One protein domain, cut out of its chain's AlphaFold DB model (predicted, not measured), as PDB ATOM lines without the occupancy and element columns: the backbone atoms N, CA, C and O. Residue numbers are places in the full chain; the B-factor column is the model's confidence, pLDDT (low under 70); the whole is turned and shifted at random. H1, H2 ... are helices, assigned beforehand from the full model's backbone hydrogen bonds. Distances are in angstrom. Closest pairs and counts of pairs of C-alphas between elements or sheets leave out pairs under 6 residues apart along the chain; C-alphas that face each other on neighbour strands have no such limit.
ATOM      1  N   GLU A  12      42.470 146.176  42.841       64.31
ATOM      2  CA  GLU A  12      42.767 144.762  42.599       64.31
ATOM      3  C   GLU A  12      42.762 143.950  43.907       64.31
ATOM      4  O   GLU A  12      42.222 142.845  43.959       64.31
ATOM      5  N   ARG A  13      43.269 144.530  45.002       67.69
ATOM      6  CA  ARG A  13      43.239 143.918  46.336       67.69
ATOM      7  C   ARG A  13      41.819 143.750  46.878       67.69
ATOM      8  O   ARG A  13      41.527 142.723  47.486       67.69
ATOM      9  N   LEU A  14      40.942 144.735  46.687       65.31
ATOM     10  CA  LEU A  14      39.545 144.658  47.130       65.31
ATOM     11  C   LEU A  14      38.733 143.653  46.308       65.31
ATOM     12  O   LEU A  14      37.924 142.925  46.880       65.31
ATOM     13  N   VAL A  15      38.967 143.577  44.996       69.25
ATOM     14  CA  VAL A  15      38.313 142.595  44.117       69.25
ATOM     15  C   VAL A  15      38.744 141.175  44.480       69.25
ATOM     16  O   VAL A  15      37.877 140.329  44.677       69.25
ATOM     17  N   LYS A  16      40.050 140.930  44.667       75.38
ATOM     18  CA  LYS A  16      40.556 139.620  45.121       75.38
ATOM     19  C   LYS A  16      39.955 139.216  46.463       75.38
ATOM     20  O   LYS A  16      39.412 138.130  46.574       75.38
ATOM     21  N   LYS A  17      39.922 140.128  47.442       75.06
ATOM     22  CA  LYS A  17      39.289 139.859  48.744       75.06
ATOM     23  C   LYS A  17      37.811 139.481  48.630       75.06
ATOM     24  O   LYS A  17      37.380 138.565  49.311       75.06
ATOM     25  N   ARG A  18      37.028 140.181  47.801       72.44
ATOM     26  CA  ARG A  18      35.601 139.865  47.599       72.44
ATOM     27  C   ARG A  18      35.408 138.506  46.939       72.44
ATOM     28  O   ARG A  18      34.509 137.777  47.336       72.44
ATOM     29  N   PHE A  19      36.251 138.188  45.961       74.50
ATOM     30  CA  PHE A  19      36.250 136.889  45.305       74.50
ATOM     31  C   PHE A  19      36.592 135.769  46.295       74.50
ATOM     32  O   PHE A  19      35.819 134.830  46.422       74.50
ATOM     33  N   ASP A  20      37.670 135.923  47.068       81.25
ATOM     34  CA  ASP A  20      38.087 134.943  48.078       81.25
ATOM     35  C   ASP A  20      37.000 134.718  49.142       81.25
ATOM     36  O   ASP A  20      36.756 133.587  49.555       81.25
ATOM     37  N   ILE A  21      36.320 135.788  49.575       81.25
ATOM     38  CA  ILE A  21      35.196 135.698  50.520       81.25
ATOM     39  C   ILE A  21      34.015 134.957  49.893       81.25
ATOM     40  O   ILE A  21      33.439 134.099  50.552       81.25
ATOM     41  N   GLY A  22      33.666 135.266  48.641       82.81
ATOM     42  CA  GLY A  22      32.594 134.578  47.923       82.81
ATOM     43  C   GLY A  22      32.868 133.081  47.791       82.81
ATOM     44  O   GLY A  22      32.042 132.286  48.214       82.81
ATOM     45  N   THR A  47      21.322 115.503  68.504       82.69
ATOM     46  CA  THR A  47      20.953 116.893  68.830       82.69
ATOM     47  C   THR A  47      22.149 117.849  68.764       82.69
ATOM     48  O   THR A  47      22.004 119.009  68.383       82.69
ATOM     49  N   ARG A  48      23.362 117.373  69.082       86.12
ATOM     50  CA  ARG A  48      24.588 118.177  68.986       86.12
ATOM     51  C   ARG A  48      24.920 118.550  67.541       86.12
ATOM     52  O   ARG A  48      25.314 119.686  67.292       86.12
ATOM     53  N   ARG A  49      24.764 117.614  66.599       85.38
ATOM     54  CA  ARG A  49      25.020 117.859  65.171       85.38
ATOM     55  C   ARG A  49      23.976 118.816  64.611       85.38
ATOM     56  O   ARG A  49      24.348 119.800  63.987       85.38
ATOM     57  N   ARG A  50      22.710 118.608  64.971       87.75
ATOM     58  CA  ARG A  50      21.600 119.519  64.664       87.75
ATOM     59  C   ARG A  50      21.892 120.964  65.075       87.75
ATOM     60  O   ARG A  50      21.826 121.868  64.252       87.75
ATOM     61  N   ASN A  51      22.288 121.172  66.332       89.44
ATOM     62  CA  ASN A  51      22.621 122.506  66.837       89.44
ATOM     63  C   ASN A  51      23.859 123.095  66.144       89.44
ATOM     64  O   ASN A  51      23.909 124.296  65.905       89.44
ATOM     65  N   ARG A  52      24.849 122.262  65.792       90.69
ATOM     66  CA  ARG A  52      26.033 122.705  65.044       90.69
ATOM     67  C   ARG A  52      25.676 123.171  63.633       90.69
ATOM     68  O   ARG A  52      26.185 124.202  63.215       90.69
ATOM     69  N   MET A  53      24.817 122.439  62.920       92.25
ATOM     70  CA  MET A  53      24.340 122.836  61.589       92.25
ATOM     71  C   MET A  53      23.573 124.154  61.660       92.25
ATOM     72  O   MET A  53      23.848 125.060  60.880       92.25
ATOM     73  N   PHE A  54      22.676 124.284  62.644       92.88
ATOM     74  CA  PHE A  54      21.943 125.523  62.883       92.88
ATOM     75  C   PHE A  54      22.878 126.708  63.134       92.88
ATOM     76  O   PHE A  54      22.770 127.729  62.462       92.88
ATOM     77  N   GLU A  55      23.836 126.564  64.052       93.19
ATOM     78  CA  GLU A  55      24.770 127.646  64.367       93.19
ATOM     79  C   GLU A  55      25.689 127.975  63.181       93.19
ATOM     80  O   GLU A  55      26.008 129.145  62.970       93.19
ATOM     81  N   LYS A  56      26.080 126.979  62.368       93.19
ATOM     82  CA  LYS A  56      26.860 127.212  61.142       93.19
ATOM     83  C   LYS A  56      26.056 128.037  60.136       93.19
ATOM     84  O   LYS A  56      26.530 129.092  59.730       93.19
ATOM     85  N   LEU A  57      24.829 127.619  59.810       93.81
ATOM     86  CA  LEU A  57      23.961 128.353  58.881       93.81
ATOM     87  C   LEU A  57      23.710 129.783  59.354       93.81
ATOM     88  O   LEU A  57      23.853 130.742  58.604       93.81
ATOM     89  N   ARG A  58      23.385 129.930  60.635       93.94
ATOM     90  CA  ARG A  58      23.145 131.221  61.265       93.94
ATOM     91  C   ARG A  58      24.348 132.157  61.145       93.94
ATOM     92  O   ARG A  58      24.169 133.345  60.887       93.94
ATOM     93  N   ASN A  59      25.560 131.655  61.369       91.62
ATOM     94  CA  ASN A  59      26.765 132.475  61.271       91.62
ATOM     95  C   ASN A  59      27.088 132.844  59.823       91.62
ATOM     96  O   ASN A  59      27.375 134.011  59.582       91.62
ATOM     97  N   LEU A  60      26.902 131.922  58.874       91.12
ATOM     98  CA  LEU A  60      26.990 132.215  57.440       91.12
ATOM     99  C   LEU A  60      26.024 133.336  57.036       91.12
ATOM    100  O   LEU A  60      26.429 134.331  56.444       91.12
ATOM    101  N   MET A  61      24.755 133.246  57.444       90.75
ATOM    102  CA  MET A  61      23.760 134.280  57.141       90.75
ATOM    103  C   MET A  61      24.125 135.640  57.738       90.75
ATOM    104  O   MET A  61      23.928 136.665  57.091       90.75
ATOM    105  N   LYS A  62      24.717 135.681  58.940       89.50
ATOM    106  CA  LYS A  62      25.190 136.941  59.536       89.50
ATOM    107  C   LYS A  62      26.266 137.625  58.698       89.50
ATOM    108  O   LYS A  62      26.305 138.856  58.710       89.50
ATOM    109  N   GLU A  63      27.096 136.884  57.968       86.44
ATOM    110  CA  GLU A  63      28.090 137.473  57.061       86.44
ATOM    111  C   GLU A  63      27.441 138.215  55.886       86.44
ATOM    112  O   GLU A  63      28.020 139.181  55.393       86.44
ATOM    113  N   GLY A  64      26.217 137.832  55.502       82.88
ATOM    114  CA  GLY A  64      25.368 138.545  54.543       82.88
ATOM    115  C   GLY A  64      24.532 139.682  55.145       82.88
ATOM    116  O   GLY A  64      23.842 140.382  54.418       82.88
ATOM    117  N   THR A  65      24.568 139.907  56.461       84.31
ATOM    118  CA  THR A  65      23.841 141.028  57.090       84.31
ATOM    119  C   THR A  65      24.702 142.282  57.176       84.31
ATOM    120  O   THR A  65      25.929 142.205  57.174       84.31
ATOM    121  N   ARG A  66      24.072 143.445  57.395       78.81
ATOM    122  CA  ARG A  66      24.699 144.781  57.546       78.81
ATOM    123  C   ARG A  66      25.872 144.875  58.534       78.81
ATOM    124  O   ARG A  66      26.552 145.894  58.569       78.81
ATOM    125  N   LYS A  67      26.086 143.859  59.372       76.38
ATOM    126  CA  LYS A  67      27.182 143.786  60.348       76.38
ATOM    127  C   LYS A  67      28.527 143.388  59.730       76.38
ATOM    128  O   LYS A  67      29.535 143.460  60.424       76.38
ATOM    129  N   SER A  68      28.538 142.960  58.469       78.81
ATOM    130  CA  SER A  68      29.734 142.537  57.740       78.81
ATOM    131  C   SER A  68      30.172 143.581  56.709       78.81
ATOM    132  O   SER A  68      29.349 144.108  55.954       78.81
ATOM    133  N   ASP A  69      31.484 143.821  56.623       74.06
ATOM    134  CA  ASP A  69      32.112 144.735  55.650       74.06
ATOM    135  C   ASP A  69      31.840 144.333  54.187       74.06
ATOM    136  O   ASP A  69      31.906 145.164  53.280       74.06
ATOM    137  N   PHE A  70      31.513 143.059  53.952       76.81
ATOM    138  CA  PHE A  70      31.217 142.493  52.632       76.81
ATOM    139  C   PHE A  70      29.790 141.950  52.538       76.81
ATOM    140  O   PHE A  70      29.503 141.101  51.694       76.81
ATOM    141  N   SER A  71      28.898 142.474  53.381       83.44
ATOM    142  CA  SER A  71      27.495 142.068  53.504       83.44
ATOM    143  C   SER A  71      26.765 141.955  52.174       83.44
ATOM    144  O   SER A  71      26.128 140.941  51.933       83.44
ATOM    145  N   ALA A  72      26.920 142.929  51.276       84.06
ATOM    146  CA  ALA A  72      26.250 142.894  49.981       84.06
ATOM    147  C   ALA A  72      26.729 141.749  49.075       84.06
ATOM    148  O   ALA A  72      25.920 141.075  48.446       84.06
ATOM    149  N   THR A  73      28.040 141.485  49.042       84.44
ATOM    150  CA  THR A  73      28.604 140.365  48.270       84.44
ATOM    151  C   THR A  73      28.196 139.028  48.876       84.44
ATOM    152  O   THR A  73      27.722 138.156  48.155       84.44
ATOM    153  N   ALA A  74      28.330 138.879  50.196       85.88
ATOM    154  CA  ALA A  74      27.943 137.659  50.895       85.88
ATOM    155  C   ALA A  74      26.436 137.387  50.772       85.88
ATOM    156  O   ALA A  74      26.042 136.251  50.540       85.88
ATOM    157  N   ALA A  75      25.596 138.419  50.850       88.06
ATOM    158  CA  ALA A  75      24.155 138.286  50.684       88.06
ATOM    159  C   ALA A  75      23.753 137.825  49.285       88.06
ATOM    160  O   ALA A  75      22.940 136.911  49.159       88.06
ATOM    161  N   THR A  76      24.341 138.419  48.242       87.38
ATOM    162  CA  THR A  76      24.101 137.981  46.864       87.38
ATOM    163  C   THR A  76      24.543 136.530  46.672       87.38
ATOM    164  O   THR A  76      23.783 135.748  46.117       87.38
ATOM    165  N   VAL A  77      25.715 136.132  47.180       88.00
ATOM    166  CA  VAL A  77      26.157 134.729  47.105       88.00
ATOM    167  C   VAL A  77      25.168 133.817  47.840       88.00
ATOM    168  O   VAL A  77      24.616 132.914  47.229       88.00
ATOM    169  N   ILE A  78      24.833 134.099  49.103       89.56
ATOM    170  CA  ILE A  78      23.905 133.269  49.893       89.56
ATOM    171  C   ILE A  78      22.567 133.057  49.176       89.56
ATOM    172  O   ILE A  78      22.069 131.939  49.152       89.56
ATOM    173  N   LEU A  79      21.972 134.101  48.595       89.69
ATOM    174  CA  LEU A  79      20.638 133.994  47.994       89.69
ATOM    175  C   LEU A  79      20.627 133.361  46.602       89.69
ATOM    176  O   LEU A  79      19.590 132.837  46.197       89.69
ATOM    177  N   HIS A  80      21.743 133.421  45.875       88.94
ATOM    178  CA  HIS A  80      21.851 132.867  44.526       88.94
ATOM    179  C   HIS A  80      22.515 131.488  44.481       88.94
ATOM    180  O   HIS A  80      22.404 130.807  43.462       88.94
ATOM    181  N   GLU A  81      23.163 131.056  45.563       90.69
ATOM    182  CA  GLU A  81      23.771 129.733  45.648       90.69
ATOM    183  C   GLU A  81      22.724 128.623  45.780       90.69
ATOM    184  O   GLU A  81      21.855 128.632  46.660       90.69
ATOM    185  N   GLU A  82      22.848 127.606  44.926       91.88
ATOM    186  CA  GLU A  82      21.941 126.455  44.924       91.88
ATOM    187  C   GLU A  82      22.016 125.700  46.256       91.88
ATOM    188  O   GLU A  82      20.984 125.323  46.823       91.88
ATOM    189  N   SER A  83      23.226 125.568  46.808       91.00
ATOM    190  CA  SER A  83      23.478 124.914  48.092       91.00
ATOM    191  C   SER A  83      22.661 125.535  49.225       91.00
ATOM    192  O   SER A  83      22.079 124.809  50.031       91.00
ATOM    193  N   TYR A  84      22.526 126.866  49.264       93.50
ATOM    194  CA  TYR A  84      21.691 127.533  50.266       93.50
ATOM    195  C   TYR A  84      20.206 127.195  50.097       93.50
ATOM    196  O   TYR A  84      19.531 126.885  51.081       93.50
ATOM    197  N   SER A  85      19.696 127.198  48.862       93.50
ATOM    198  CA  SER A  85      18.307 126.817  48.578       93.50
ATOM    199  C   SER A  85      18.012 125.385  49.040       93.50
ATOM    200  O   SER A  85      17.008 125.138  49.715       93.50
ATOM    201  N   GLN A  86      18.924 124.448  48.766       94.12
ATOM    202  CA  GLN A  86      18.802 123.058  49.205       94.12
ATOM    203  C   GLN A  86      18.870 122.929  50.737       94.12
ATOM    204  O   GLN A  86      18.013 122.274  51.337       94.12
ATOM    205  N   ILE A  87      19.815 123.615  51.395       94.25
ATOM    206  CA  ILE A  87      19.908 123.668  52.864       94.25
ATOM    207  C   ILE A  87      18.610 124.196  53.469       94.25
ATOM    208  O   ILE A  87      18.104 123.620  54.432       94.25
ATOM    209  N   LYS A  88      18.047 125.273  52.913       95.00
ATOM    210  CA  LYS A  88      16.794 125.858  53.392       95.00
ATOM    211  C   LYS A  88      15.659 124.841  53.341       95.00
ATOM    212  O   LYS A  88      14.955 124.678  54.335       95.00
ATOM    213  N   GLN A  89      15.500 124.130  52.224       94.75
ATOM    214  CA  GLN A  89      14.479 123.085  52.097       94.75
ATOM    215  C   GLN A  89      14.688 121.961  53.117       94.75
ATOM    216  O   GLN A  89      13.743 121.581  53.806       94.75
ATOM    217  N   LEU A  90      15.927 121.489  53.293       93.00
ATOM    218  CA  LEU A  90      16.254 120.489  54.315       93.00
ATOM    219  C   LEU A  90      15.915 120.987  55.725       93.00
ATOM    220  O   LEU A  90      15.285 120.279  56.503       93.00
ATOM    221  N   PHE A  91      16.266 122.225  56.064       93.06
ATOM    222  CA  PHE A  91      15.967 122.800  57.372       93.06
ATOM    223  C   PHE A  91      14.463 122.966  57.612       93.06
ATOM    224  O   PHE A  91      14.016 122.782  58.745       93.06
ATOM    225  N   ILE A  92      13.681 123.290  56.579       93.88
ATOM    226  CA  ILE A  92      12.215 123.320  56.659       93.88
ATOM    227  C   ILE A  92      11.682 121.908  56.930       93.88
ATOM    228  O   ILE A  92      10.935 121.718  57.889       93.88
ATOM    229  N   ASN A  93      12.128 120.910  56.162       90.69
ATOM    230  CA  ASN A  93      11.708 119.512  56.315       90.69
ATOM    231  C   ASN A  93      12.059 118.943  57.701       90.69
ATOM    232  O   ASN A  93      11.284 118.192  58.291       90.69
ATOM    233  N   LEU A  94      13.200 119.355  58.258       89.00
ATOM    234  CA  LEU A  94      13.677 118.953  59.582       89.00
ATOM    235  C   LEU A  94      13.078 119.777  60.740       89.00
ATOM    236  O   LEU A  94      13.470 119.572  61.892       89.00
ATOM    237  N   ASN A  95      12.147 120.707  60.477       89.94
ATOM    238  CA  ASN A  95      11.592 121.653  61.461       89.94
ATOM    239  C   ASN A  95      12.665 122.482  62.207       89.94
ATOM    240  O   ASN A  95      12.523 122.802  63.389       89.94
ATOM    241  N   LEU A  96      13.757 122.827  61.521       91.00
ATOM    242  CA  LEU A  96      14.852 123.669  62.028       91.00
ATOM    243  C   LEU A  96      14.763 125.119  61.552       91.00
ATOM    244  O   LEU A  96      15.432 125.988  62.114       91.00
ATOM    245  N   TRP A  97      13.944 125.383  60.534       95.69
ATOM    246  CA  TRP A  97      13.730 126.716  59.985       95.69
ATOM    247  C   TRP A  97      12.850 127.569  60.910       95.69
ATOM    248  O   TRP A  97      11.627 127.604  60.792       95.69
ATOM    249  N   ASN A  98      13.481 128.215  61.890       92.25
ATOM    250  CA  ASN A  98      12.804 128.996  62.922       92.25
ATOM    251  C   ASN A  98      12.714 130.496  62.575       92.25
ATOM    252  O   ASN A  98      13.277 130.970  61.589       92.25
ATOM    253  N   ASN A  99      12.031 131.261  63.434       93.88
ATOM    254  CA  ASN A  99      11.863 132.710  63.262       93.88
ATOM    255  C   ASN A  99      13.198 133.469  63.178       93.88
ATOM    256  O   ASN A  99      13.285 134.445  62.444       93.88
ATOM    257  N   GLU A 100      14.241 133.010  63.878       92.94
ATOM    258  CA  GLU A 100      15.562 133.646  63.815       92.94
ATOM    259  C   GLU A 100      16.166 133.549  62.407       92.94
ATOM    260  O   GLU A 100      16.655 134.548  61.888       92.94
ATOM    261  N   LEU A 101      16.092 132.379  61.762       93.00
ATOM    262  CA  LEU A 101      16.569 132.206  60.386       93.00
ATOM    263  C   LEU A 101      15.713 132.981  59.379       93.00
ATOM    264  O   LEU A 101      16.255 133.566  58.447       93.00
ATOM    265  N   ILE A 102      14.397 133.055  59.594       93.88
ATOM    266  CA  ILE A 102      13.496 133.870  58.763       93.88
ATOM    267  C   ILE A 102      13.876 135.354  58.830       93.88
ATOM    268  O   ILE A 102      13.909 136.035  57.807       93.88
ATOM    269  N   ASP A 103      14.147 135.876  60.025       93.69
ATOM    270  CA  ASP A 103      14.505 137.284  60.187       93.69
ATOM    271  C   ASP A 103      15.908 137.578  59.649       93.69
ATOM    272  O   ASP A 103      16.102 138.602  58.992       93.69
ATOM    273  N   LEU A 104      16.857 136.652  59.828       92.44
ATOM    274  CA  LEU A 104      18.168 136.738  59.184       92.44
ATOM    275  C   LEU A 104      18.046 136.742  57.660       92.44
ATOM    276  O   LEU A 104      18.696 137.553  57.013       92.44
ATOM    277  N   GLU A 105      17.196 135.898  57.077       93.00
ATOM    278  CA  GLU A 105      17.003 135.849  55.624       93.00
ATOM    279  C   GLU A 105      16.482 137.181  55.077       93.00
ATOM    280  O   GLU A 105      16.967 137.655  54.051       93.00
ATOM    281  N   LYS A 106      15.554 137.836  55.782       92.00
ATOM    282  CA  LYS A 106      15.089 139.182  55.411       92.00
ATOM    283  C   LYS A 106      16.213 140.213  55.474       92.00
ATOM    284  O   LYS A 106      16.291 141.078  54.606       92.00
ATOM    285  N   GLU A 107      17.070 140.146  56.495       90.56
ATOM    286  CA  GLU A 107      18.219 141.050  56.597       90.56
ATOM    287  C   GLU A 107      19.240 140.809  55.484       90.56
ATOM    288  O   GLU A 107      19.768 141.774  54.934       90.56
ATOM    289  N   VAL A 108      19.496 139.549  55.135       90.31
ATOM    290  CA  VAL A 108      20.367 139.170  54.018       90.31
ATOM    291  C   VAL A 108      19.778 139.680  52.701       90.31
ATOM    292  O   VAL A 108      20.464 140.381  51.966       90.31
ATOM    293  N   ALA A 109      18.490 139.442  52.443       89.06
ATOM    294  CA  ALA A 109      17.790 139.951  51.261       89.06
ATOM    295  C   ALA A 109      17.835 141.476  51.146       89.06
ATOM    296  O   ALA A 109      18.018 141.998  50.055       89.06
ATOM    297  N   PHE A 110      17.742 142.194  52.265       88.69
ATOM    298  CA  PHE A 110      17.899 143.647  52.276       88.69
ATOM    299  C   PHE A 110      19.314 144.110  51.887       88.69
ATOM    300  O   PHE A 110      19.479 145.219  51.385       88.69
ATOM    301  N   CYS A 111      20.344 143.307  52.167       86.12
ATOM    302  CA  CYS A 111      21.735 143.661  51.879       86.12
ATOM    303  C   CYS A 111      22.188 143.242  50.482       86.12
ATOM    304  O   CYS A 111      23.184 143.784  50.003       86.12
ATOM    305  N   ALA A 112      21.513 142.271  49.867       86.62
ATOM    306  CA  ALA A 112      21.870 141.762  48.554       86.62
ATOM    307  C   ALA A 112      21.885 142.890  47.517       86.62
ATOM    308  O   ALA A 112      21.076 143.816  47.558       86.62
TER     309      ALA A 112
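AT A GLANCE: This is residues 12 to 22 and 47 to 112 of the 115 residues of an uncharacterized protein of Gammaproteobacteria bacterium (UniProt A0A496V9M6). What shape do these atoms make? Two helices, H2 and H5, lie side by side, and H3 packs on the last residues of both at a steep tilt. H4 turns off from the end of H3, about perpendicular to it, and runs near H2, while H1, on the far side of H3 from H4, extends the length. What is it made of? The printed part has 77 residues, with five named helices, H1 to H5 in chain order, and no named strand: all helix. It is compact, with a radius of gyration of the C-alphas of 13.0 A, and spans 43 by 22 by 21 A.

HOW THE PARTS SIT: What touches the longest helix? H2, residues 47 to 63, touches H5, residues 99 to 111, with residues 58 to 62 alone, the same way at a shallow tilt of 23 degrees; the closest C-alphas, of Met 61 and Leu 104, are 6.4 A apart. Which helix is the hub? H3, residues 71 to 80, touches residues 61 to 63 of H2 and 108 to 111 of H5; the closest C-alphas are Glu 63 and Ser 71, 5.8 A, and Ala 72 and Cys 111, 5.0 A. It also touches H1, residues 12 to 22, at Gly 22 and Ala 74, whose C-alphas, the closest, are 6.3 A apart. Where is H4? H4, residues 82 to 93, is near H2 and apart from H1 and H5. Are the helix backbones complete? In all five, every O i to N i+4 pair is within hydrogen-bond range.

IN THESE COORDINATES: Where does H2 run? It measures 24.8 A, from C-alpha 47 at (20.953, 116.893, 68.830). How long are the others? H1 measures 15.3 A, H3 14.0 A, H4 16.8 A and H5 18.6 A, ending at C-alpha 111 at (21.735, 143.661, 51.879).

THE WHOLE: Is anything missing? Residues 23 to 46 are not printed, and C-alphas 22 and 47 are 29.8 A apart. Where is confidence low? Residues 12 to 15 have pLDDT under 70.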